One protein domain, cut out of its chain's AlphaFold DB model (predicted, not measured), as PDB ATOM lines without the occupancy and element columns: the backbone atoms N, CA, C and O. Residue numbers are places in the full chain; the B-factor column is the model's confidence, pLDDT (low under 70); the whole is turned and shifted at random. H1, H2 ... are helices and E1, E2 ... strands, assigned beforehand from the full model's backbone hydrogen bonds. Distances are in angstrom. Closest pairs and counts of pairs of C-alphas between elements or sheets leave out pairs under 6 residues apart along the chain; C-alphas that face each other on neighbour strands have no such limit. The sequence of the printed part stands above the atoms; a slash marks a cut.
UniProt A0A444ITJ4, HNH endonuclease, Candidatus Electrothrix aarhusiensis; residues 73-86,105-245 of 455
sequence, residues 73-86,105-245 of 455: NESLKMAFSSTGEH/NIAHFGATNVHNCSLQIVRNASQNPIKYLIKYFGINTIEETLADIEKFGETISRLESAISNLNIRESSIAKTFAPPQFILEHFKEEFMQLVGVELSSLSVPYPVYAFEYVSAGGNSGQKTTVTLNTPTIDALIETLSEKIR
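This is residues 73 to 86 and 105 to 245 of the 455 residues of the protein "HNH endonuclease" of Candidatus Electrothrix aarhusiensis (UniProt A0A444ITJ4). Picture a small three-stranded sheet with two short helices, H1 and H2, over one face, and a long helix, H3, that reaches away from this body like an arm to a small head of two short helices, H4 and H5. The last helix, H6, packs beside residues 143 to 157 of H3, while residues 196 to 207 bring the chain back from the head to the sheet. The printed part has 155 residues, with six named helices and three named strands in the order E1 H1 H2 H3 H4 H5 E2 E3 H6; the sheet runs E1 E2 E3 and is mixed, and the class is mostly helix. The whole is loose, with a radius of gyration of the C-alphas of 20.7 A and spans of 57 by 45 by 28 A.

Begin at inner strand E2, residues 208 to 214. Edge strand E1, residues 114 to 116, is parallel to it at 21 degrees, with N 115 and O 210 2.8 A apart, within hydrogen-bond range. Edge strand E3, residues 221 to 227, forms an antiparallel hairpin with E2, at 169 degrees; look for N 211 and O 224, 2.8 A apart and within range. H1, residues 119 to 127, is on the sheet at a height of 8.3 A, over E2 and E3; its closest C-alphas to E2 are those of Val 122 and Phe 211, 5.4 A apart. H2, residues 129 to 136, is on the same face at a height of 9.7 A, across the strands, which gives two layers, helices on one face of a sheet. H6, residues 230 to 245, touches H2 with residues 232 to 239 alone, the closest C-alphas being those of Ile 130 and Leu 236, 5.9 A apart. H3, residues 143 to 177, touches H6 with residues 143 to 157 alone, opposite ways at a shallow tilt of 20 degrees; the closest C-alphas are those of Gly 153 and Ile 233, 6.1 A apart. H4, residues 181 to 186, and H5, residues 188 to 195, are close but not clearly touching, with the C-alphas of Ile 183 and Phe 191 closest at 7.1 A. H3 and H5 are near each other, with 8 pairs of C-alphas within 10 A. E1, the helices H1 to H5 and E2 form a strand-helix-strand unit, two parallel neighbour strands with helices between. In H1 to H6 every O i to N i+4 pair is within hydrogen-bond range.

Find C-alpha 143 at (-18.938, 78.044, -9.917); from there H3 runs 50.8 A to C-alpha 177 at (-43.185, 121.214, -21.237). H6 measures 22.4 A and ends at C-alpha 245, (-18.109, 77.537, 0.039). E3 measures 19.4 A, E2 18.5 A and H1 12.8 A; E1, H2, H4 and H5 are shorter.

The C-alphas farthest apart are those of Thr 176 and Ala 216, at 59.7 A. Residues 87 to 104 are not printed, and C-alphas 86 and 105 are 21.2 A apart across the cut. The link from H5 to E2, 12 residues, is long. Look at the B-factor column for low confidence, under 70, at residues 73 to 84, 110 and 199 to 202; the mean pLDDT of the printed part is 85.3.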
ATOM      1  N   ASN A  73     -31.966  90.842 -26.226       65.62
ATOM      2  CA  ASN A  73     -30.834  89.926 -26.191       65.62
ATOM      3  C   ASN A  73     -31.237  88.662 -25.399       65.62
ATOM      4  O   ASN A  73     -31.303  88.664 -24.171       65.62
ATOM      5  N   GLU A  74     -31.586  87.594 -26.124       53.66
ATOM      6  CA  GLU A  74     -32.238  86.361 -25.651       53.66
ATOM      7  C   GLU A  74     -31.367  85.449 -24.749       53.66
ATOM      8  O   GLU A  74     -31.312  84.233 -24.943       53.66
ATOM      9  N   SER A  75     -30.697  85.967 -23.717       50.97
ATOM     10  CA  SER A  75     -29.899  85.137 -22.794       50.97
ATOM     11  C   SER A  75     -30.630  84.720 -21.507       50.97
ATOM     12  O   SER A  75     -30.011  84.181 -20.595       50.97
ATOM     13  N   LEU A  76     -31.948  84.926 -21.400       52.59
ATOM     14  CA  LEU A  76     -32.711  84.730 -20.149       52.59
ATOM     15  C   LEU A  76     -33.186  83.275 -19.899       52.59
ATOM     16  O   LEU A  76     -34.089  83.050 -19.092       52.59
ATOM     17  N   LYS A  77     -32.620  82.266 -20.575       56.25
ATOM     18  CA  LYS A  77     -32.989  80.844 -20.399       56.25
ATOM     19  C   LYS A  77     -31.974  80.123 -19.504       56.25
ATOM     20  O   LYS A  77     -31.169  79.344 -19.997       56.25
ATOM     21  N   MET A  78     -31.988  80.391 -18.198       56.81
ATOM     22  CA  MET A  78     -30.972  79.837 -17.282       56.81
ATOM     23  C   MET A  78     -31.390  78.583 -16.508       56.81
ATOM     24  O   MET A  78     -30.537  77.912 -15.936       56.81
ATOM     25  N   ALA A  79     -32.680  78.248 -16.455       58.41
ATOM     26  CA  ALA A  79     -33.142  77.132 -15.634       58.41
ATOM     27  C   ALA A  79     -34.253  76.350 -16.336       58.41
ATOM     28  O   ALA A  79     -35.202  76.943 -16.858       58.41
ATOM     29  N   PHE A  80     -34.122  75.023 -16.324       63.41
ATOM     30  CA  PHE A  80     -35.035  74.086 -16.967       63.41
ATOM     31  C   PHE A  80     -35.639  73.165 -15.909       63.41
ATOM     32  O   PHE A  80     -34.930  72.499 -15.153       63.41
ATOM     33  N   SER A  81     -36.965  73.112 -15.856       62.75
ATOM     34  CA  SER A  81     -37.673  72.020 -15.199       62.75
ATOM     35  C   SER A  81     -37.510  70.761 -16.044       62.75
ATOM     36  O   SER A  81     -37.846  70.757 -17.225       62.75
ATOM     37  N   SER A  82     -37.046  69.669 -15.436       64.31
ATOM     38  CA  SER A  82     -37.019  68.345 -16.080       64.31
ATOM     39  C   SER A  82     -38.405  67.690 -16.154       64.31
ATOM     40  O   SER A  82     -38.599  66.634 -16.754       64.31
ATOM     41  N   THR A  83     -39.406  68.283 -15.498       61.12
ATOM     42  CA  THR A  83     -40.734  67.681 -15.390       61.12
ATOM     43  C   THR A  83     -41.533  67.922 -16.652       61.12
ATOM     44  O   THR A  83     -41.861  69.053 -16.991       61.12
ATOM     45  N   GLY A  84     -41.861  66.830 -17.339       60.62
ATOM     46  CA  GLY A  84     -42.532  66.911 -18.626       60.62
ATOM     47  C   GLY A  84     -41.612  67.367 -19.758       60.62
ATOM     48  O   GLY A  84     -42.125  67.776 -20.790       60.62
ATOM     49  N   GLU A  85     -40.286  67.258 -19.616       71.00
ATOM     50  CA  GLU A  85     -39.323  67.551 -20.695       71.00
ATOM     51  C   GLU A  85     -39.711  66.855 -22.012       71.00
ATOM     52  O   GLU A  85     -39.717  67.460 -23.080       71.00
ATOM     53  N   HIS A  86     -40.168  65.606 -21.912       79.62
ATOM     54  CA  HIS A  86     -40.668  64.808 -23.032       79.62
ATOM     55  C   HIS A  86     -42.201  64.780 -23.142       79.62
ATOM     56  O   HIS A  86     -42.747  63.952 -23.864       79.62
ATOM     57  N   ASN A 105     -59.191  73.088 -14.047       79.06
ATOM     58  CA  ASN A 105     -57.772  73.371 -13.896       79.06
ATOM     59  C   ASN A 105     -57.016  72.413 -14.813       79.06
ATOM     60  O   ASN A 105     -57.133  71.198 -14.654       79.06
ATOM     61  N   ILE A 106     -56.256  72.961 -15.758       78.19
ATOM     62  CA  ILE A 106     -55.437  72.194 -16.699       78.19
ATOM     63  C   ILE A 106     -53.981  72.393 -16.291       78.19
ATOM     64  O   ILE A 106     -53.537  73.525 -16.108       78.19
ATOM     65  N   ALA A 107     -53.262  71.289 -16.098       78.81
ATOM     66  CA  ALA A 107     -51.841  71.333 -15.787       78.81
ATOM     67  C   ALA A 107     -51.033  71.671 -17.046       78.81
ATOM     68  O   ALA A 107     -51.244  71.084 -18.109       78.81
ATOM     69  N   HIS A 108     -50.081  72.589 -16.910       79.94
ATOM     70  CA  HIS A 108     -49.167  72.980 -17.976       79.94
ATOM     71  C   HIS A 108     -47.974  72.026 -17.992       79.94
ATOM     72  O   HIS A 108     -46.980  72.257 -17.305       79.94
ATOM     73  N   PHE A 109     -48.082  70.936 -18.747       76.00
ATOM     74  CA  PHE A 109     -46.985  69.984 -18.909       76.00
ATOM     75  C   PHE A 109     -45.973  70.466 -19.955       76.00
ATOM     76  O   PHE A 109     -46.348  70.993 -20.999       76.00
ATOM     77  N   GLY A 110     -44.683  70.257 -19.681       69.44
ATOM     78  CA  GLY A 110     -43.592  70.507 -20.633       69.44
ATOM     79  C   GLY A 110     -43.174  71.964 -20.810       69.44
ATOM     80  O   GLY A 110     -42.281  72.246 -21.607       69.44
ATOM     81  N   ALA A 111     -43.753  72.892 -20.046       78.88
ATOM     82  CA  ALA A 111     -43.217  74.243 -19.954       78.88
ATOM     83  C   ALA A 111     -41.900  74.232 -19.159       78.88
ATOM     84  O   ALA A 111     -41.843  73.767 -18.022       78.88
ATOM     85  N   THR A 112     -40.836  74.780 -19.747       79.69
ATOM     86  CA  THR A 112     -39.475  74.788 -19.170       79.69
ATOM     87  C   THR A 112     -39.393  75.506 -17.822       79.69
ATOM     88  O   THR A 112     -38.577  75.152 -16.973       79.69
ATOM     89  N   ASN A 113     -40.269  76.482 -17.594       86.19
ATOM     90  CA  ASN A 113     -40.372  77.268 -16.370       86.19
ATOM     91  C   ASN A 113     -41.486  76.789 -15.420       86.19
ATOM     92  O   ASN A 113     -41.751  77.453 -14.416       86.19
ATOM     93  N   VAL A 114     -42.129  75.646 -15.686       89.69
ATOM     94  CA  VAL A 114     -43.161  75.069 -14.813       89.69
ATOM     95  C   VAL A 114     -42.737  73.685 -14.330       89.69
ATOM     96  O   VAL A 114     -42.337  72.808 -15.091       89.69
ATOM     97  N   HIS A 115     -42.840  73.476 -13.026       90.31
ATOM     98  CA  HIS A 115     -42.627  72.196 -12.381       90.31
ATOM     99  C   HIS A 115     -43.964  71.675 -11.848       90.31
ATOM    100  O   HIS A 115     -44.470  72.168 -10.834       90.31
ATOM    101  N   ASN A 116     -44.555  70.692 -12.534       90.75
ATOM    102  CA  ASN A 116     -45.774  70.040 -12.056       90.75
ATOM    103  C   ASN A 116     -45.437  69.117 -10.876       90.75
ATOM    104  O   ASN A 116     -44.647  68.185 -11.003       90.75
ATOM    105  N   CYS A 117     -46.032  69.360  -9.712       91.38
ATOM    106  CA  CYS A 117     -45.651  68.678  -8.479       91.38
ATOM    107  C   CYS A 117     -46.818  68.481  -7.512       91.38
ATOM    108  O   CYS A 117     -47.925  68.972  -7.720       91.38
ATOM    109  N   SER A 118     -46.571  67.749  -6.422       93.81
ATOM    110  CA  SER A 118     -47.573  67.552  -5.375       93.81
ATOM    111  C   SER A 118     -47.888  68.853  -4.632       93.81
ATOM    112  O   SER A 118     -47.046  69.743  -4.500       93.81
ATOM    113  N   LEU A 119     -49.084  68.924  -4.046       94.12
ATOM    114  CA  LEU A 119     -49.524  70.058  -3.228       94.12
ATOM    115  C   LEU A 119     -48.538  70.400  -2.095       94.12
ATOM    116  O   LEU A 119     -48.350  71.566  -1.752       94.12
ATOM    117  N   GLN A 120     -47.882  69.388  -1.520       95.56
ATOM    118  CA  GLN A 120     -46.874  69.585  -0.481       95.56
ATOM    119  C   GLN A 120     -45.632  70.309  -1.018       95.56
ATOM    120  O   GLN A 120     -45.099  71.183  -0.339       95.56
ATOM    121  N   ILE A 121     -45.184  69.984  -2.235       95.31
ATOM    122  CA  ILE A 121     -44.043  70.661  -2.865       95.31
ATOM    123  C   ILE A 121     -44.397  72.121  -3.154       95.31
ATOM    124  O   ILE A 121     -43.604  72.991  -2.813       95.31
ATOM    125  N   VAL A 122     -45.598  72.402  -3.673       96.12
ATOM    126  CA  VAL A 122     -46.076  73.776  -3.924       96.12
ATOM    127  C   VAL A 122     -46.048  74.632  -2.649       96.12
ATOM    128  O   VAL A 122     -45.568  75.767  -2.672       96.12
ATOM    129  N   ARG A 123     -46.505  74.075  -1.518       96.06
ATOM    130  CA  ARG A 123     -46.501  74.753  -0.206       96.06
ATOM    131  C   ARG A 123     -45.099  74.931   0.369       96.06
ATOM    132  O   ARG A 123     -44.779  75.972   0.931       96.06
ATOM    133  N   ASN A 124     -44.234  73.934   0.229       97.00
ATOM    134  CA  ASN A 124     -42.865  74.070   0.715       97.00
ATOM    135  C   ASN A 124     -42.058  75.058  -0.140       97.00
ATOM    136  O   ASN A 124     -41.207  75.766   0.396       97.00
ATOM    137  N   ALA A 125     -42.336  75.124  -1.444       95.69
ATOM    138  CA  ALA A 125     -41.750  76.107  -2.342       95.69
ATOM    139  C   ALA A 125     -42.192  77.531  -1.984       95.69
ATOM    140  O   ALA A 125     -41.372  78.435  -2.050       95.69
ATOM    141  N   SER A 126     -43.432  77.745  -1.524       95.69
ATOM    142  CA  SER A 126     -43.842  79.077  -1.055       95.69
ATOM    143  C   SER A 126     -43.146  79.480   0.247       95.69
ATOM    144  O   SER A 126     -42.912  80.659   0.472       95.69
ATOM    145  N   GLN A 127     -42.800  78.513   1.105       96.38
ATOM    146  CA  GLN A 127     -42.062  78.772   2.348       96.38
ATOM    147  C   GLN A 127     -40.554  78.961   2.127       96.38
ATOM    148  O   GLN A 127     -39.916  79.704   2.860       96.38
ATOM    149  N   ASN A 128     -39.966  78.246   1.164       95.88
ATOM    150  CA  ASN A 128     -38.526  78.245   0.896       95.88
ATOM    151  C   ASN A 128     -38.259  78.310  -0.623       95.88
ATOM    152  O   ASN A 128     -37.791  77.317  -1.200       95.88
ATOM    153  N   PRO A 129     -38.542  79.448  -1.281       95.31
ATOM    154  CA  PRO A 129     -38.556  79.547  -2.741       95.31
ATOM    155  C   PRO A 129     -37.197  79.242  -3.369       95.31
ATOM    156  O   PRO A 129     -37.119  78.375  -4.235       95.31
ATOM    157  N   ILE A 130     -36.110  79.842  -2.873       95.00
ATOM    158  CA  ILE A 130     -34.757  79.666  -3.430       95.00
ATOM    159  C   ILE A 130     -34.286  78.209  -3.343       95.00
ATOM    160  O   ILE A 130     -33.796  77.633  -4.314       95.00
ATOM    161  N   LYS A 131     -34.499  77.557  -2.193       93.81
ATOM    162  CA  LYS A 131     -34.134  76.146  -1.988       93.81
ATOM    163  C   LYS A 131     -34.822  75.228  -2.998       93.81
ATOM    164  O   LYS A 131     -34.203  74.285  -3.491       93.81
ATOM    165  N   TYR A 132     -36.110  75.455  -3.241       94.25
ATOM    166  CA  TYR A 132     -36.897  74.639  -4.160       94.25
ATOM    167  C   TYR A 132     -36.595  74.986  -5.616       94.25
ATOM    168  O   TYR A 132     -36.523  74.073  -6.435       94.25
ATOM    169  N   LEU A 133     -36.335  76.260  -5.919       92.19
ATOM    170  CA  LEU A 133     -35.881  76.704  -7.231       92.19
ATOM    171  C   LEU A 133     -34.608  75.949  -7.639       92.19
ATOM    172  O   LEU A 133     -34.592  75.284  -8.671       92.19
ATOM    173  N   ILE A 134     -33.599  75.939  -6.758       91.50
ATOM    174  CA  ILE A 134     -32.339  75.221  -6.987       91.50
ATOM    175  C   ILE A 134     -32.580  73.729  -7.240       91.50
ATOM    176  O   ILE A 134     -31.987  73.126  -8.129       91.50
ATOM    177  N   LYS A 135     -33.469  73.119  -6.448       91.00
ATOM    178  CA  LYS A 135     -33.710  71.675  -6.481       91.00
ATOM    179  C   LYS A 135     -34.406  71.197  -7.759       91.00
ATOM    180  O   LYS A 135     -34.103  70.096  -8.208       91.00
ATOM    181  N   TYR A 136     -35.373  71.954  -8.278       90.12
ATOM    182  CA  TYR A 136     -36.293  71.461  -9.312       90.12
ATOM    183  C   TYR A 136     -36.090  72.079 -10.698       90.12
ATOM    184  O   TYR A 136     -36.579  71.507 -11.668       90.12
ATOM    185  N   PHE A 137     -35.348  73.184 -10.809       88.06
ATOM    186  CA  PHE A 137     -35.084  73.856 -12.088       88.06
ATOM    187  C   PHE A 137     -33.646  73.677 -12.598       88.06
ATOM    188  O   PHE A 137     -33.152  74.488 -13.375       88.06
ATOM    189  N   GLY A 138     -32.956  72.618 -12.161       81.19
ATOM    190  CA  GLY A 138     -31.656  72.239 -12.728       81.19
ATOM    191  C   GLY A 138     -30.507  73.204 -12.418       81.19
ATOM    192  O   GLY A 138     -29.502  73.198 -13.121       81.19
ATOM    193  N   ILE A 139     -30.627  74.025 -11.371       86.50
ATOM    194  CA  ILE A 139     -29.575  74.968 -10.977       86.50
ATOM    195  C   ILE A 139     -28.504  74.203 -10.195       86.50
ATOM    196  O   ILE A 139     -28.673  73.852  -9.022       86.50
ATOM    197  N   ASN A 140     -27.382  73.935 -10.854       85.44
ATOM    198  CA  ASN A 140     -26.262  73.238 -10.243       85.44
ATOM    199  C   ASN A 140     -25.508  74.145  -9.259       85.44
ATOM    200  O   ASN A 140     -25.354  75.344  -9.454       85.44
ATOM    201  N   THR A 141     -24.992  73.553  -8.181       86.31
ATOM    202  CA  THR A 141     -24.196  74.265  -7.161       86.31
ATOM    203  C   THR A 141     -22.709  74.244  -7.524       86.31
ATOM    204  O   THR A 141     -21.883  73.684  -6.797       86.31
ATOM    205  N   ILE A 142     -22.391  74.791  -8.698       86.69
ATOM    206  CA  ILE A 142     -21.036  74.894  -9.259       86.69
ATOM    207  C   ILE A 142     -20.707  76.354  -9.586       86.69
ATOM    208  O   ILE A 142     -21.605  77.181  -9.710       86.69
ATOM    209  N   GLU A 143     -19.415  76.666  -9.714       88.19
ATOM    210  CA  GLU A 143     -18.938  78.044  -9.917       88.19
ATOM    211  C   GLU A 143     -19.378  78.637 -11.259       88.19
ATOM    212  O   GLU A 143     -19.698  79.817 -11.314       88.19
ATOM    213  N   GLU A 144     -19.471  77.819 -12.308       88.31
ATOM    214  CA  GLU A 144     -19.965  78.242 -13.626       88.31
ATOM    215  C   GLU A 144     -21.416  78.742 -13.553       88.31
ATOM    216  O   GLU A 144     -21.706  79.871 -13.930       88.31
ATOM    217  N   THR A 145     -22.311  77.960 -12.937       87.56
ATOM    218  CA  THR A 145     -23.716  78.351 -12.745       87.56
ATOM    219  C   THR A 145     -23.865  79.603 -11.879       87.56
ATOM    220  O   THR A 145     -24.776  80.395 -12.103       87.56
ATOM    221  N   LEU A 146     -22.988  79.800 -10.886       90.38
ATOM    222  CA  LEU A 146     -22.985  81.026 -10.084       90.38
ATOM    223  C   LEU A 146     -22.633  82.246 -10.948       90.38
ATOM    224  O   LEU A 146     -23.361  83.234 -10.903       90.38
ATOM    225  N   ALA A 147     -21.580  82.149 -11.763       89.19
ATOM    226  CA  ALA A 147     -21.150  83.229 -12.650       89.19
ATOM    227  C   ALA A 147     -22.228  83.601 -13.685       89.19
ATOM    228  O   ALA A 147     -22.450  84.784 -13.955       89.19
ATOM    229  N   ASP A 148     -22.943  82.611 -14.227       86.94
ATOM    230  CA  ASP A 148     -24.065  82.854 -15.140       86.94
ATOM    231  C   ASP A 148     -25.196  83.635 -14.454       86.94
ATOM    232  O   ASP A 148     -25.723  84.602 -15.014       86.94
ATOM    233  N   ILE A 149     -25.539  83.263 -13.214       88.31
ATOM    234  CA  ILE A 149     -26.587  83.936 -12.436       88.31
ATOM    235  C   ILE A 149     -26.170  85.358 -12.044       88.31
ATOM    236  O   ILE A 149     -27.003  86.261 -12.096       88.31
ATOM    237  N   GLU A 150     -24.901  85.584 -11.707       90.25
ATOM    238  CA  GLU A 150     -24.358  86.922 -11.434       90.25
ATOM    239  C   GLU A 150     -24.451  87.826 -12.669       90.25
ATOM    240  O   GLU A 150     -24.981  88.935 -12.590       90.25
ATOM    241  N   LYS A 151     -24.032  87.327 -13.840       88.75
ATOM    242  CA  LYS A 151     -24.133  88.058 -15.114       88.75
ATOM    243  C   LYS A 151     -25.583  88.387 -15.479       88.75
ATOM    244  O   LYS A 151     -25.888  89.469 -15.991       88.75
ATOM    245  N   PHE A 152     -26.493  87.454 -15.223       86.06
ATOM    246  CA  PHE A 152     -27.922  87.676 -15.399       86.06
ATOM    247  C   PHE A 152     -28.458  88.743 -14.436       86.06
ATOM    248  O   PHE A 152     -29.177  89.640 -14.872       86.06
ATOM    249  N   GLY A 153     -28.066  88.694 -13.160       88.44
ATOM    250  CA  GLY A 153     -28.401  89.715 -12.166       88.44
ATOM    251  C   GLY A 153     -27.935  91.107 -12.577       88.44
ATOM    252  O   GLY A 153     -28.722  92.050 -12.542       88.44
ATOM    253  N   GLU A 154     -26.702  91.226 -13.073       88.81
ATOM    254  CA  GLU A 154     -26.177  92.485 -13.611       88.81
ATOM    255  C   GLU A 154     -27.027  92.992 -14.784       88.81
ATOM    256  O   GLU A 154     -27.373  94.171 -14.848       88.81
ATOM    257  N   THR A 155     -27.425  92.098 -15.693       86.31
ATOM    258  CA  THR A 155     -28.266  92.449 -16.846       86.31
ATOM    259  C   THR A 155     -29.637  92.969 -16.406       86.31
ATOM    260  O   THR A 155     -30.083  94.008 -16.897       86.31
ATOM    261  N   ILE A 156     -30.290  92.290 -15.456       86.88
ATOM    262  CA  ILE A 156     -31.586  92.713 -14.902       86.88
ATOM    263  C   ILE A 156     -31.457  94.053 -14.173       86.88
ATOM    264  O   ILE A 156     -32.248  94.955 -14.436       86.88
ATOM    265  N   SER A 157     -30.429  94.229 -13.340       89.06
ATOM    266  CA  SER A 157     -30.185  95.483 -12.617       89.06
ATOM    267  C   SER A 157     -29.927  96.663 -13.567       89.06
ATOM    268  O   SER A 157     -30.472  97.757 -13.382       89.06
ATOM    269  N   ARG A 158     -29.154  96.442 -14.641       87.06
ATOM    270  CA  ARG A 158     -28.932  97.440 -15.702       87.06
ATOM    271  C   ARG A 158     -30.231  97.800 -16.414       87.06
ATOM    272  O   ARG A 158     -30.468  98.979 -16.667       87.06
ATOM    273  N   LEU A 159     -31.074  96.811 -16.707       85.38
ATOM    274  CA  LEU A 159     -32.361  97.020 -17.366       85.38
ATOM    275  C   LEU A 159     -33.354  97.776 -16.467       85.38
ATOM    276  O   LEU A 159     -33.967  98.740 -16.919       85.38
ATOM    277  N   GLU A 160     -33.468  97.397 -15.191       87.44
ATOM    278  CA  GLU A 160     -34.261  98.109 -14.178       87.44
ATOM    279  C   GLU A 160     -33.822  99.574 -14.059       87.44
ATOM    280  O   GLU A 160     -34.651 100.486 -14.113       87.44
ATOM    281  N   SER A 161     -32.511  99.806 -13.957       88.50
ATOM    282  CA  SER A 161     -31.930 101.148 -13.856       88.50
ATOM    283  C   SER A 161     -32.208 101.986 -15.103       88.50
ATOM    284  O   SER A 161     -32.552 103.163 -14.992       88.50
ATOM    285  N   ALA A 162     -32.100 101.392 -16.293       86.69
ATOM    286  CA  ALA A 162     -32.347 102.095 -17.544       86.69
ATOM    287  C   ALA A 162     -33.832 102.452 -17.722       86.69
ATOM    288  O   ALA A 162     -34.147 103.590 -18.063       86.69
ATOM    289  N   ILE A 163     -34.749 101.536 -17.393       85.94
ATOM    290  CA  ILE A 163     -36.197 101.804 -17.404       85.94
ATOM    291  C   ILE A 163     -36.564 102.865 -16.360       85.94
ATOM    292  O   ILE A 163     -37.342 103.774 -16.642       85.94
ATOM    293  N   SER A 164     -35.979 102.805 -15.161       88.38
ATOM    294  CA  SER A 164     -36.155 103.842 -14.139       88.38
ATOM    295  C   SER A 164     -35.681 105.211 -14.641       88.38
ATOM    296  O   SER A 164     -36.397 106.205 -14.505       88.38
ATOM    297  N   ASN A 165     -34.517 105.263 -15.298       88.25
ATOM    298  CA  ASN A 165     -33.989 106.490 -15.887       88.25
ATOM    299  C   ASN A 165     -34.910 107.051 -16.980       88.25
ATOM    300  O   ASN A 165     -35.158 108.255 -16.991       88.25
ATOM    301  N   LEU A 166     -35.457 106.195 -17.848       85.56
ATOM    302  CA  LEU A 166     -36.426 106.591 -18.873       85.56
ATOM    303  C   LEU A 166     -37.694 107.185 -18.254       85.56
ATOM    304  O   LEU A 166     -38.058 108.301 -18.610       85.56
ATOM    305  N   ASN A 167     -38.285 106.533 -17.249       85.56
ATOM    306  CA  ASN A 167     -39.467 107.047 -16.544       85.56
ATOM    307  C   ASN A 167     -39.217 108.420 -15.887       85.56
ATOM    308  O   ASN A 167     -40.080 109.305 -15.897       85.56
ATOM    309  N   ILE A 168     -38.024 108.619 -15.313       85.94
ATOM    310  CA  ILE A 168     -37.612 109.913 -14.748       85.94
ATOM    311  C   ILE A 168     -37.489 110.965 -15.858       85.94
ATOM    312  O   ILE A 168     -37.970 112.088 -15.687       85.94
ATOM    313  N   ARG A 169     -36.887 110.615 -17.001       84.50
ATOM    314  CA  ARG A 169     -36.756 111.512 -18.161       84.50
ATOM    315  C   ARG A 169     -38.114 111.891 -18.740       84.50
ATOM    316  O   ARG A 169     -38.340 113.076 -18.951       84.50
ATOM    317  N   GLU A 170     -39.032 110.945 -18.917       84.94
ATOM    318  CA  GLU A 170     -40.410 111.215 -19.358       84.94
ATOM    319  C   GLU A 170     -41.110 112.205 -18.424       84.94
ATOM    320  O   GLU A 170     -41.705 113.191 -18.862       84.94
ATOM    321  N   SER A 171     -40.980 111.986 -17.112       84.25
ATOM    322  CA  SER A 171     -41.537 112.882 -16.096       84.25
ATOM    323  C   SER A 171     -40.900 114.277 -16.152       84.25
ATOM    324  O   SER A 171     -41.591 115.283 -15.983       84.25
ATOM    325  N   SER A 172     -39.594 114.359 -16.426       85.56
ATOM    326  CA  SER A 172     -38.886 115.627 -16.619       85.56
ATOM    327  C   SER A 172     -39.327 116.346 -17.893       85.56
ATOM    328  O   SER A 172     -39.540 117.551 -17.844       85.56
ATOM    329  N   ILE A 173     -39.501 115.633 -19.011       84.56
ATOM    330  CA  ILE A 173     -39.996 116.190 -20.279       84.56
ATOM    331  C   ILE A 173     -41.393 116.776 -20.068       84.56
ATOM    332  O   ILE A 173     -41.625 117.935 -20.407       84.56
ATOM    333  N   ALA A 174     -42.293 116.026 -19.422       85.75
ATOM    334  CA  ALA A 174     -43.629 116.514 -19.085       85.75
ATOM    335  C   ALA A 174     -43.581 117.767 -18.195       85.75
ATOM    336  O   ALA A 174     -44.306 118.730 -18.441       85.75
ATOM    337  N   LYS A 175     -42.701 117.790 -17.185       86.19
ATOM    338  CA  LYS A 175     -42.553 118.937 -16.279       86.19
ATOM    339  C   LYS A 175     -41.993 120.173 -16.984       86.19
ATOM    340  O   LYS A 175     -42.489 121.267 -16.739       86.19
ATOM    341  N   THR A 176     -40.987 120.009 -17.842       85.38
ATOM    342  CA  THR A 176     -40.393 121.105 -18.624       85.38
ATOM    343  C   THR A 176     -41.388 121.660 -19.634       85.38
ATOM    344  O   THR A 176     -41.504 122.873 -19.777       85.38
ATOM    345  N   PHE A 177     -42.149 120.788 -20.300       87.12
ATOM    346  CA  PHE A 177     -43.185 121.214 -21.237       87.12
ATOM    347  C   PHE A 177     -44.341 121.941 -20.535       87.12
ATOM    348  O   PHE A 177     -44.968 122.807 -21.144       87.12
ATOM    349  N   ALA A 178     -44.595 121.613 -19.261       87.69
ATOM    350  CA  ALA A 178     -45.634 122.186 -18.404       87.69
ATOM    351  C   ALA A 178     -47.019 122.273 -19.086       87.69
ATOM    352  O   ALA A 178     -47.581 123.368 -19.197       87.69
ATOM    353  N   PRO A 179     -47.574 121.146 -19.578       88.62
ATOM    354  CA  PRO A 179     -48.884 121.138 -20.211       88.62
ATOM    355  C   PRO A 179     -50.008 121.399 -19.194       88.62
ATOM    356  O   PRO A 179     -49.847 121.109 -18.002       88.62
ATOM    357  N   PRO A 180     -51.175 121.898 -19.643       91.19
ATOM    358  CA  PRO A 180     -52.360 122.015 -18.804       91.19
ATOM    359  C   PRO A 180     -52.722 120.682 -18.139       91.19
ATOM    360  O   PRO A 180     -52.652 119.623 -18.762       91.19
ATOM    361  N   GLN A 181     -53.172 120.732 -16.886       89.19
ATOM    362  CA  GLN A 181     -53.442 119.534 -16.084       89.19
ATOM    363  C   GLN A 181     -54.443 118.570 -16.749       89.19
ATOM    364  O   GLN A 181     -54.232 117.359 -16.722       89.19
ATOM    365  N   PHE A 182     -55.469 119.091 -17.434       90.31
ATOM    366  CA  PHE A 182     -56.464 118.256 -18.119       90.31
ATOM    367  C   PHE A 182     -55.860 117.389 -19.241       90.31
ATOM    368  O   PHE A 182     -56.358 116.290 -19.483       90.31
ATOM    369  N   ILE A 183     -54.771 117.842 -19.884       90.56
ATOM    370  CA  ILE A 183     -54.028 117.073 -20.895       90.56
ATOM    371  C   ILE A 183     -53.317 115.891 -20.235       90.56
ATOM    372  O   ILE A 183     -53.383 114.779 -20.749       90.56
ATOM    373  N   LEU A 184     -52.684 116.098 -19.075       87.31
ATOM    374  CA  LEU A 184     -52.010 115.022 -18.338       87.31
ATOM    375  C   LEU A 184     -52.988 113.999 -17.750       87.31
ATOM    376  O   LEU A 184     -52.632 112.830 -17.621       87.31
ATOM    377  N   GLU A 185     -54.199 114.420 -17.391       88.06
ATOM    378  CA  GLU A 185     -55.219 113.543 -16.804       88.06
ATOM    379  C   GLU A 185     -55.967 112.707 -17.851       88.06
ATOM    380  O   GLU A 185     -56.227 111.530 -17.610       88.06
ATOM    381  N   HIS A 186     -56.298 113.290 -19.009       88.19
ATOM    382  CA  HIS A 186     -57.194 112.663 -19.992       88.19
ATOM    383  C   HIS A 186     -56.508 112.296 -21.318       88.19
ATOM    384  O   HIS A 186     -57.011 111.436 -22.035       88.19
ATOM    385  N   PHE A 187     -55.371 112.920 -21.654       89.81
ATOM    386  CA  PHE A 187     -54.731 112.825 -22.976       89.81
ATOM    387  C   PHE A 187     -53.205 112.619 -22.904       89.81
ATOM    388  O   PHE A 187     -52.476 113.024 -23.808       89.81
ATOM    389  N   LYS A 188     -52.697 111.990 -21.832       86.75
ATOM    390  CA  LYS A 188     -51.250 111.828 -21.587       86.75
ATOM    391  C   LYS A 188     -50.524 111.082 -22.708       86.75
ATOM    392  O   LYS A 188     -49.445 111.504 -23.113       86.75
ATOM    393  N   GLU A 189     -51.089 109.971 -23.178       84.44
ATOM    394  CA  GLU A 189     -50.465 109.141 -24.219       84.44
ATOM    395  C   GLU A 189     -50.375 109.894 -25.549       84.44
ATOM    396  O   GLU A 189     -49.306 109.969 -26.153       84.44
ATOM    397  N   GLU A 190     -51.473 110.537 -25.945       86.69
ATOM    398  CA  GLU A 190     -51.561 111.350 -27.161       86.69
ATOM    399  C   GLU A 190     -50.604 112.552 -27.104       86.69
ATOM    400  O   GLU A 190     -49.906 112.844 -28.073       86.69
ATOM    401  N   PHE A 191     -50.505 113.211 -25.943       89.50
ATOM    402  CA  PHE A 191     -49.538 114.280 -25.698       89.50
ATOM    403  C   PHE A 191     -48.096 113.807 -25.921       89.50
ATOM    404  O   PHE A 191     -47.355 114.440 -26.671       89.50
ATOM    405  N   MET A 192     -47.700 112.689 -25.309       85.81
ATOM    406  CA  MET A 192     -46.344 112.149 -25.447       85.81
ATOM    407  C   MET A 192     -46.039 111.741 -26.893       85.81
ATOM    408  O   MET A 192     -44.969 112.071 -27.407       85.81
ATOM    409  N   GLN A 193     -47.004 111.126 -27.582       86.19
ATOM    410  CA  GLN A 193     -46.881 110.777 -28.996       86.19
ATOM    411  C   GLN A 193     -46.687 112.020 -29.875       86.19
ATOM    412  O   GLN A 193     -45.822 112.038 -30.751       86.19
ATOM    413  N   LEU A 194     -47.446 113.092 -29.626       86.06
ATOM    414  CA  LEU A 194     -47.323 114.349 -30.366       86.06
ATOM    415  C   LEU A 194     -46.028 115.098 -30.057       86.06
ATOM    416  O   LEU A 194     -45.488 115.753 -30.951       86.06
ATOM    417  N   VAL A 195     -45.511 115.003 -28.832       85.94
ATOM    418  CA  VAL A 195     -44.179 115.511 -28.466       85.94
ATOM    419  C   VAL A 195     -43.069 114.716 -29.170       85.94
ATOM    420  O   VAL A 195     -42.008 115.275 -29.442       85.94
ATOM    421  N   GLY A 196     -43.342 113.469 -29.564       80.69
ATOM    422  CA  GLY A 196     -42.410 112.581 -30.263       80.69
ATOM    423  C   GLY A 196     -41.696 111.594 -29.340       80.69
ATOM    424  O   GLY A 196     -40.677 111.035 -29.732       80.69
ATOM    425  N   VAL A 197     -42.203 111.403 -28.119       81.44
ATOM    426  CA  VAL A 197     -41.709 110.400 -27.171       81.44
ATOM    427  C   VAL A 197     -42.308 109.049 -27.546       81.44
ATOM    428  O   VAL A 197     -43.531 108.883 -27.543       81.44
ATOM    429  N   GLU A 198     -41.459 108.073 -27.858       71.75
ATOM    430  CA  GLU A 198     -41.911 106.705 -28.102       71.75
ATOM    431  C   GLU A 198     -42.258 106.016 -26.778       71.75
ATOM    432  O   GLU A 198     -41.403 105.451 -26.097       71.75
ATOM    433  N   LEU A 199     -43.543 106.042 -26.413       62.78
ATOM    434  CA  LEU A 199     -44.065 105.324 -25.251       62.78
ATOM    435  C   LEU A 199     -43.995 103.812 -25.480       62.78
ATOM    436  O   LEU A 199     -44.946 103.163 -25.915       62.78
ATOM    437  N   SER A 200     -42.853 103.228 -25.159       57.22
ATOM    438  CA  SER A 200     -42.741 101.787 -25.024       57.22
ATOM    439  C   SER A 200     -43.299 101.387 -23.656       57.22
ATOM    440  O   SER A 200     -42.894 101.927 -22.629       57.22
ATOM    441  N   SER A 201     -44.194 100.397 -23.602       63.03
ATOM    442  CA  SER A 201     -44.581  99.728 -22.351       63.03
ATOM    443  C   SER A 201     -43.405  98.880 -21.837       63.03
ATOM    444  O   SER A 201     -43.381  97.647 -21.905       63.03
ATOM    445  N   LEU A 202     -42.350  99.560 -21.386       66.31
ATOM    446  CA  LEU A 202     -41.103  98.958 -20.938       66.31
ATOM    447  C   LEU A 202     -41.309  98.372 -19.546       66.31
ATOM    448  O   LEU A 202     -41.036  98.991 -18.523       66.31
ATOM    449  N   SER A 203     -41.812  97.144 -19.515       74.88
ATOM    450  CA  SER A 203     -41.728  96.289 -18.339       74.88
ATOM    451  C   SER A 203     -40.508  95.383 -18.464       74.88
ATOM    452  O   SER A 203     -40.262  94.799 -19.528       74.88
ATOM    453  N   VAL A 204     -39.757  95.253 -17.370       77.88
ATOM    454  CA  VAL A 204     -38.657  94.290 -17.266       77.88
ATOM    455  C   VAL A 204     -39.238  92.877 -17.432       77.88
ATOM    456  O   VAL A 204     -40.111  92.487 -16.650       77.88
ATOM    457  N   PRO A 205     -38.798  92.090 -18.432       79.94
ATOM    458  CA  PRO A 205     -39.321  90.753 -18.674       79.94
ATOM    459  C   PRO A 205     -38.695  89.750 -17.695       79.94
ATOM    460  O   PRO A 205     -37.841  88.947 -18.066       79.94
ATOM    461  N   TYR A 206     -39.099  89.801 -16.424       84.56
ATOM    462  CA  TYR A 206     -38.596  88.859 -15.426       84.56
ATOM    463  C   TYR A 206     -39.016  87.422 -15.772       84.56
ATOM    464  O   TYR A 206     -40.213  87.160 -15.942       84.56
ATOM    465  N   PRO A 207     -38.081  86.457 -15.796       86.19
ATOM    466  CA  PRO A 207     -38.435  85.048 -15.847       86.19
ATOM    467  C   PRO A 207     -39.253  84.658 -14.615       86.19
ATOM    468  O   PRO A 207     -38.867  84.935 -13.475       86.19
ATOM    469  N   VAL A 208     -40.383  83.993 -14.845       89.94
ATOM    470  CA  VAL A 208     -41.257  83.495 -13.780       89.94
ATOM    471  C   VAL A 208     -41.225  81.978 -13.785       89.94
ATOM    472  O   VAL A 208     -41.654  81.346 -14.751       89.94
ATOM    473  N   TYR A 209     -40.754  81.406 -12.685       91.06
ATOM    474  CA  TYR A 209     -40.753  79.970 -12.438       91.06
ATOM    475  C   TYR A 209     -41.953  79.583 -11.589       91.06
ATOM    476  O   TYR A 209     -42.304  80.299 -10.655       91.06
ATOM    477  N   ALA A 210     -42.596  78.459 -11.888       92.69
ATOM    478  CA  ALA A 210     -43.809  78.056 -11.191       92.69
ATOM    479  C   ALA A 210     -43.775  76.609 -10.707       92.69
ATOM    480  O   ALA A 210     -43.437  75.696 -11.451       92.69
ATOM    481  N   PHE A 211     -44.223  76.401  -9.475       94.50
ATOM    482  CA  PHE A 211     -44.601  75.101  -8.938       94.50
ATOM    483  C   PHE A 211     -46.110  74.966  -9.066       94.50
ATOM    484  O   PHE A 211     -46.846  75.761  -8.480       94.50
ATOM    485  N   GLU A 212     -46.569  73.984  -9.832       94.12
ATOM    486  CA  GLU A 212     -47.982  73.831 -10.163       94.12
ATOM    487  C   GLU A 212     -48.501  72.473  -9.700       94.12
ATOM    488  O   GLU A 212     -47.952  71.424 -10.031       94.12
ATOM    489  N   TYR A 213     -49.580  72.491  -8.929       93.31
ATOM    490  CA  TYR A 213     -50.339  71.312  -8.557       93.31
ATOM    491  C   TYR A 213     -51.719  71.398  -9.188       93.31
ATOM    492  O   TYR A 213     -52.397  72.415  -9.054       93.31
ATOM    493  N   VAL A 214     -52.156  70.302  -9.797       90.50
ATOM    494  CA  VAL A 214     -53.540  70.077 -10.211       90.50
ATOM    495  C   VAL A 214     -53.939  68.697  -9.701       90.50
ATOM    496  O   VAL A 214     -53.182  67.735  -9.832       90.50
ATOM    497  N   SER A 215     -55.106  68.591  -9.067       88.06
ATOM    498  CA  SER A 215     -55.609  67.300  -8.598       88.06
ATOM    499  C   SER A 215     -55.935  66.380  -9.776       88.06
ATOM    500  O   SER A 215     -56.285  66.845 -10.855       88.06
ATOM    501  N   ALA A 216     -55.893  65.061  -9.571       81.94
ATOM    502  CA  ALA A 216     -56.150  64.085 -10.638       81.94
ATOM    503  C   ALA A 216     -57.516  64.263 -11.337       81.94
ATOM    504  O   ALA A 216     -57.683  63.877 -12.489       81.94
ATOM    505  N   GLY A 217     -58.501  64.843 -10.643       75.50
ATOM    506  CA  GLY A 217     -59.820  65.154 -11.200       75.50
ATOM    507  C   GLY A 217     -59.979  66.580 -11.736       75.50
ATOM    508  O   GLY A 217     -61.108  66.952 -12.038       75.50
ATOM    509  N   GLY A 218     -58.918  67.397 -11.751       79.81
ATOM    510  CA  GLY A 218     -58.924  68.796 -12.210       79.81
ATOM    511  C   GLY A 218     -59.779  69.761 -11.373       79.81
ATOM    512  O   GLY A 218     -59.975  70.923 -11.729       79.81
ATOM    513  N   ASN A 219     -60.281  69.312 -10.218       83.25
ATOM    514  CA  ASN A 219     -61.201  70.078  -9.368       83.25
ATOM    515  C   ASN A 219     -60.510  71.119  -8.478       83.25
ATOM    516  O   ASN A 219     -61.171  72.008  -7.950       83.25
ATOM    517  N   SER A 220     -59.201  70.987  -8.270       85.69
ATOM    518  CA  SER A 220     -58.409  71.892  -7.442       85.69
ATOM    519  C   SER A 220     -57.039  72.057  -8.075       85.69
ATOM    520  O   SER A 220     -56.449  71.071  -8.521       85.69
ATOM    521  N   GLY A 221     -56.549  73.291  -8.094       90.50
ATOM    522  CA  GLY A 221     -55.189  73.619  -8.478       90.50
ATOM    523  C   GLY A 221     -54.579  74.605  -7.490       90.50
ATOM    524  O   GLY A 221     -55.291  75.399  -6.875       90.50
ATOM    525  N   GLN A 222     -53.264  74.537  -7.314       93.62
ATOM    526  CA  GLN A 222     -52.501  75.538  -6.575       93.62
ATOM    527  C   GLN A 222     -51.204  75.825  -7.324       93.62
ATOM    528  O   GLN A 222     -50.538  74.900  -7.790       93.62
ATOM    529  N   LYS A 223     -50.836  77.103  -7.410       94.19
ATOM    530  CA  LYS A 223     -49.628  77.560  -8.091       94.19
ATOM    531  C   LYS A 223     -48.830  78.481  -7.176       94.19
ATOM    532  O   LYS A 223     -49.388  79.415  -6.609       94.19
ATOM    533  N   THR A 224     -47.536  78.215  -7.056       95.94
ATOM    534  CA  THR A 224     -46.567  79.104  -6.404       95.94
ATOM    535  C   THR A 224     -45.600  79.587  -7.468       95.94
ATOM    536  O   THR A 224     -44.970  78.764  -8.130       95.94
ATOM    537  N   THR A 225     -45.466  80.898  -7.632       95.06
ATOM    538  CA  THR A 225     -44.560  81.508  -8.611       95.06
ATOM    539  C   THR A 225     -43.383  82.186  -7.928       95.06
ATOM    540  O   THR A 225     -43.546  82.822  -6.891       95.06
ATOM    541  N   VAL A 226     -42.211  82.075  -8.539       94.38
ATOM    542  CA  VAL A 226     -40.973  82.741  -8.147       94.38
ATOM    543  C   VAL A 226     -40.527  83.585  -9.335       94.38
ATOM    544  O   VAL A 226     -40.150  83.048 -10.378       94.38
ATOM    545  N   THR A 227     -40.617  84.901  -9.189       93.19
ATOM    546  CA  THR A 227     -40.182  85.866 -10.202       93.19
ATOM    547  C   THR A 227     -38.712  86.190  -9.968       93.19
ATOM    548  O   THR A 227     -38.366  86.630  -8.876       93.19
ATOM    549  N   LEU A 228     -37.849  85.996 -10.966       90.06
ATOM    550  CA  LEU A 228     -36.427  86.351 -10.873       90.06
ATOM    551  C   LEU A 228     -36.212  87.857 -11.064       90.06
ATOM    552  O   LEU A 228     -35.677  88.295 -12.077       90.06
ATOM    553  N   ASN A 229     -36.663  88.640 -10.088       91.00
ATOM    554  CA  ASN A 229     -36.309  90.049  -9.929       91.00
ATOM    555  C   ASN A 229     -35.023  90.206  -9.101       91.00
ATOM    556  O   ASN A 229     -34.558  89.232  -8.505       91.00
ATOM    557  N   THR A 230     -34.490  91.427  -9.016       91.69
ATOM    558  CA  THR A 230     -33.238  91.725  -8.292       91.69
ATOM    559  C   THR A 230     -33.168  91.093  -6.887       91.69
ATOM    560  O   THR A 230     -32.269  90.284  -6.665       91.69
ATOM    561  N   PRO A 231     -34.155  91.273  -5.980       95.19
ATOM    562  CA  PRO A 231     -34.102  90.655  -4.648       95.19
ATOM    563  C   PRO A 231     -34.028  89.122  -4.658       95.19
ATOM    564  O   PRO A 231     -33.391  88.509  -3.803       95.19
ATOM    565  N   THR A 232     -34.708  88.481  -5.612       94.25
ATOM    566  CA  THR A 232     -34.719  87.017  -5.725       94.25
ATOM    567  C   THR A 232     -33.392  86.497  -6.270       94.25
ATOM    568  O   THR A 232     -32.920  85.449  -5.826       94.25
ATOM    569  N   ILE A 233     -32.791  87.218  -7.220       92.56
ATOM    570  CA  ILE A 233     -31.489  86.881  -7.801       92.56
ATOM    571  C   ILE A 233     -30.392  87.023  -6.745       92.56
ATOM    572  O   ILE A 233     -29.610  86.092  -6.574       92.56
ATOM    573  N   ASP A 234     -30.388  88.113  -5.978       94.38
ATOM    574  CA  ASP A 234     -29.409  88.338  -4.910       94.38
ATOM    575  C   ASP A 234     -29.453  87.210  -3.868       94.38
ATOM    576  O   ASP A 234     -28.431  86.599  -3.549       94.38
ATOM    577  N   ALA A 235     -30.657  86.841  -3.413       96.00
ATOM    578  CA  ALA A 235     -30.845  85.729  -2.482       96.00
ATOM    579  C   ALA A 235     -30.408  84.372  -3.075       96.00
ATOM    580  O   ALA A 235     -29.934  83.486  -2.352       96.00
ATOM    581  N   LEU A 236     -30.572  84.181  -4.389       94.12
ATOM    582  CA  LEU A 236     -30.115  82.987  -5.097       94.12
ATOM    583  C   LEU A 236     -28.583  82.925  -5.163       94.12
ATOM    584  O   LEU A 236     -28.021  81.876  -4.836       94.12
ATOM    585  N   ILE A 237     -27.923  84.026  -5.532       93.88
ATOM    586  CA  ILE A 237     -26.458  84.165  -5.578       93.88
ATOM    587  C   ILE A 237     -25.864  83.876  -4.200       93.88
ATOM    588  O   ILE A 237     -24.980  83.024  -4.077       93.88
ATOM    589  N   GLU A 238     -26.397  84.511  -3.153       95.44
ATOM    590  CA  GLU A 238     -25.959  84.303  -1.770       95.44
ATOM    591  C   GLU A 238     -26.069  82.823  -1.377       95.44
ATOM    592  O   GLU A 238     -25.084  82.193  -0.984       95.44
ATOM    593  N   THR A 239     -27.240  82.215  -1.600       95.12
ATOM    594  CA  THR A 239     -27.484  80.803  -1.271       95.12
ATOM    595  C   THR A 239     -26.545  79.852  -2.027       95.12
ATOM    596  O   THR A 239     -26.102  78.834  -1.480       95.12
ATOM    597  N   LEU A 240     -26.255  80.126  -3.303       92.75
ATOM    598  CA  LEU A 240     -25.350  79.309  -4.113       92.75
ATOM    599  C   LEU A 240     -23.900  79.453  -3.649       92.75
ATOM    600  O   LEU A 240     -23.228  78.436  -3.450       92.75
ATOM    601  N   SER A 241     -23.449  80.683  -3.411       93.56
ATOM    602  CA  SER A 241     -22.114  80.988  -2.894       93.56
ATOM    603  C   SER A 241     -21.857  80.284  -1.559       93.56
ATOM    604  O   SER A 241     -20.853  79.579  -1.397       93.56
ATOM    605  N   GLU A 242     -22.815  80.342  -0.629       93.50
ATOM    606  CA  GLU A 242     -22.735  79.635   0.651       93.50
ATOM    607  C   GLU A 242     -22.616  78.117   0.478       93.50
ATOM    608  O   GLU A 242     -21.775  77.474   1.117       93.50
ATOM    609  N   LYS A 243     -23.421  77.522  -0.411       92.06
ATOM    610  CA  LYS A 243     -23.378  76.078  -0.694       92.06
ATOM    611  C   LYS A 243     -22.044  75.652  -1.300       92.06
ATOM    612  O   LYS A 243     -21.500  74.620  -0.894       92.06
ATOM    613  N   ILE A 244     -21.508  76.429  -2.238       90.06
ATOM    614  CA  ILE A 244     -20.214  76.166  -2.880       90.06
ATOM    615  C   ILE A 244     -19.091  76.267  -1.844       90.06
ATOM    616  O   ILE A 244     -18.284  75.340  -1.706       90.06
ATOM    617  N   ARG A 245     -19.080  77.338  -1.043       89.69
ATOM    618  CA  ARG A 245     -18.109  77.537   0.039       89.69
ATOM    619  C   ARG A 245     -18.175  76.413   1.068       89.69
ATOM    620  O   ARG A 245     -17.136  75.873   1.454       89.69
TER     621      ARG A 245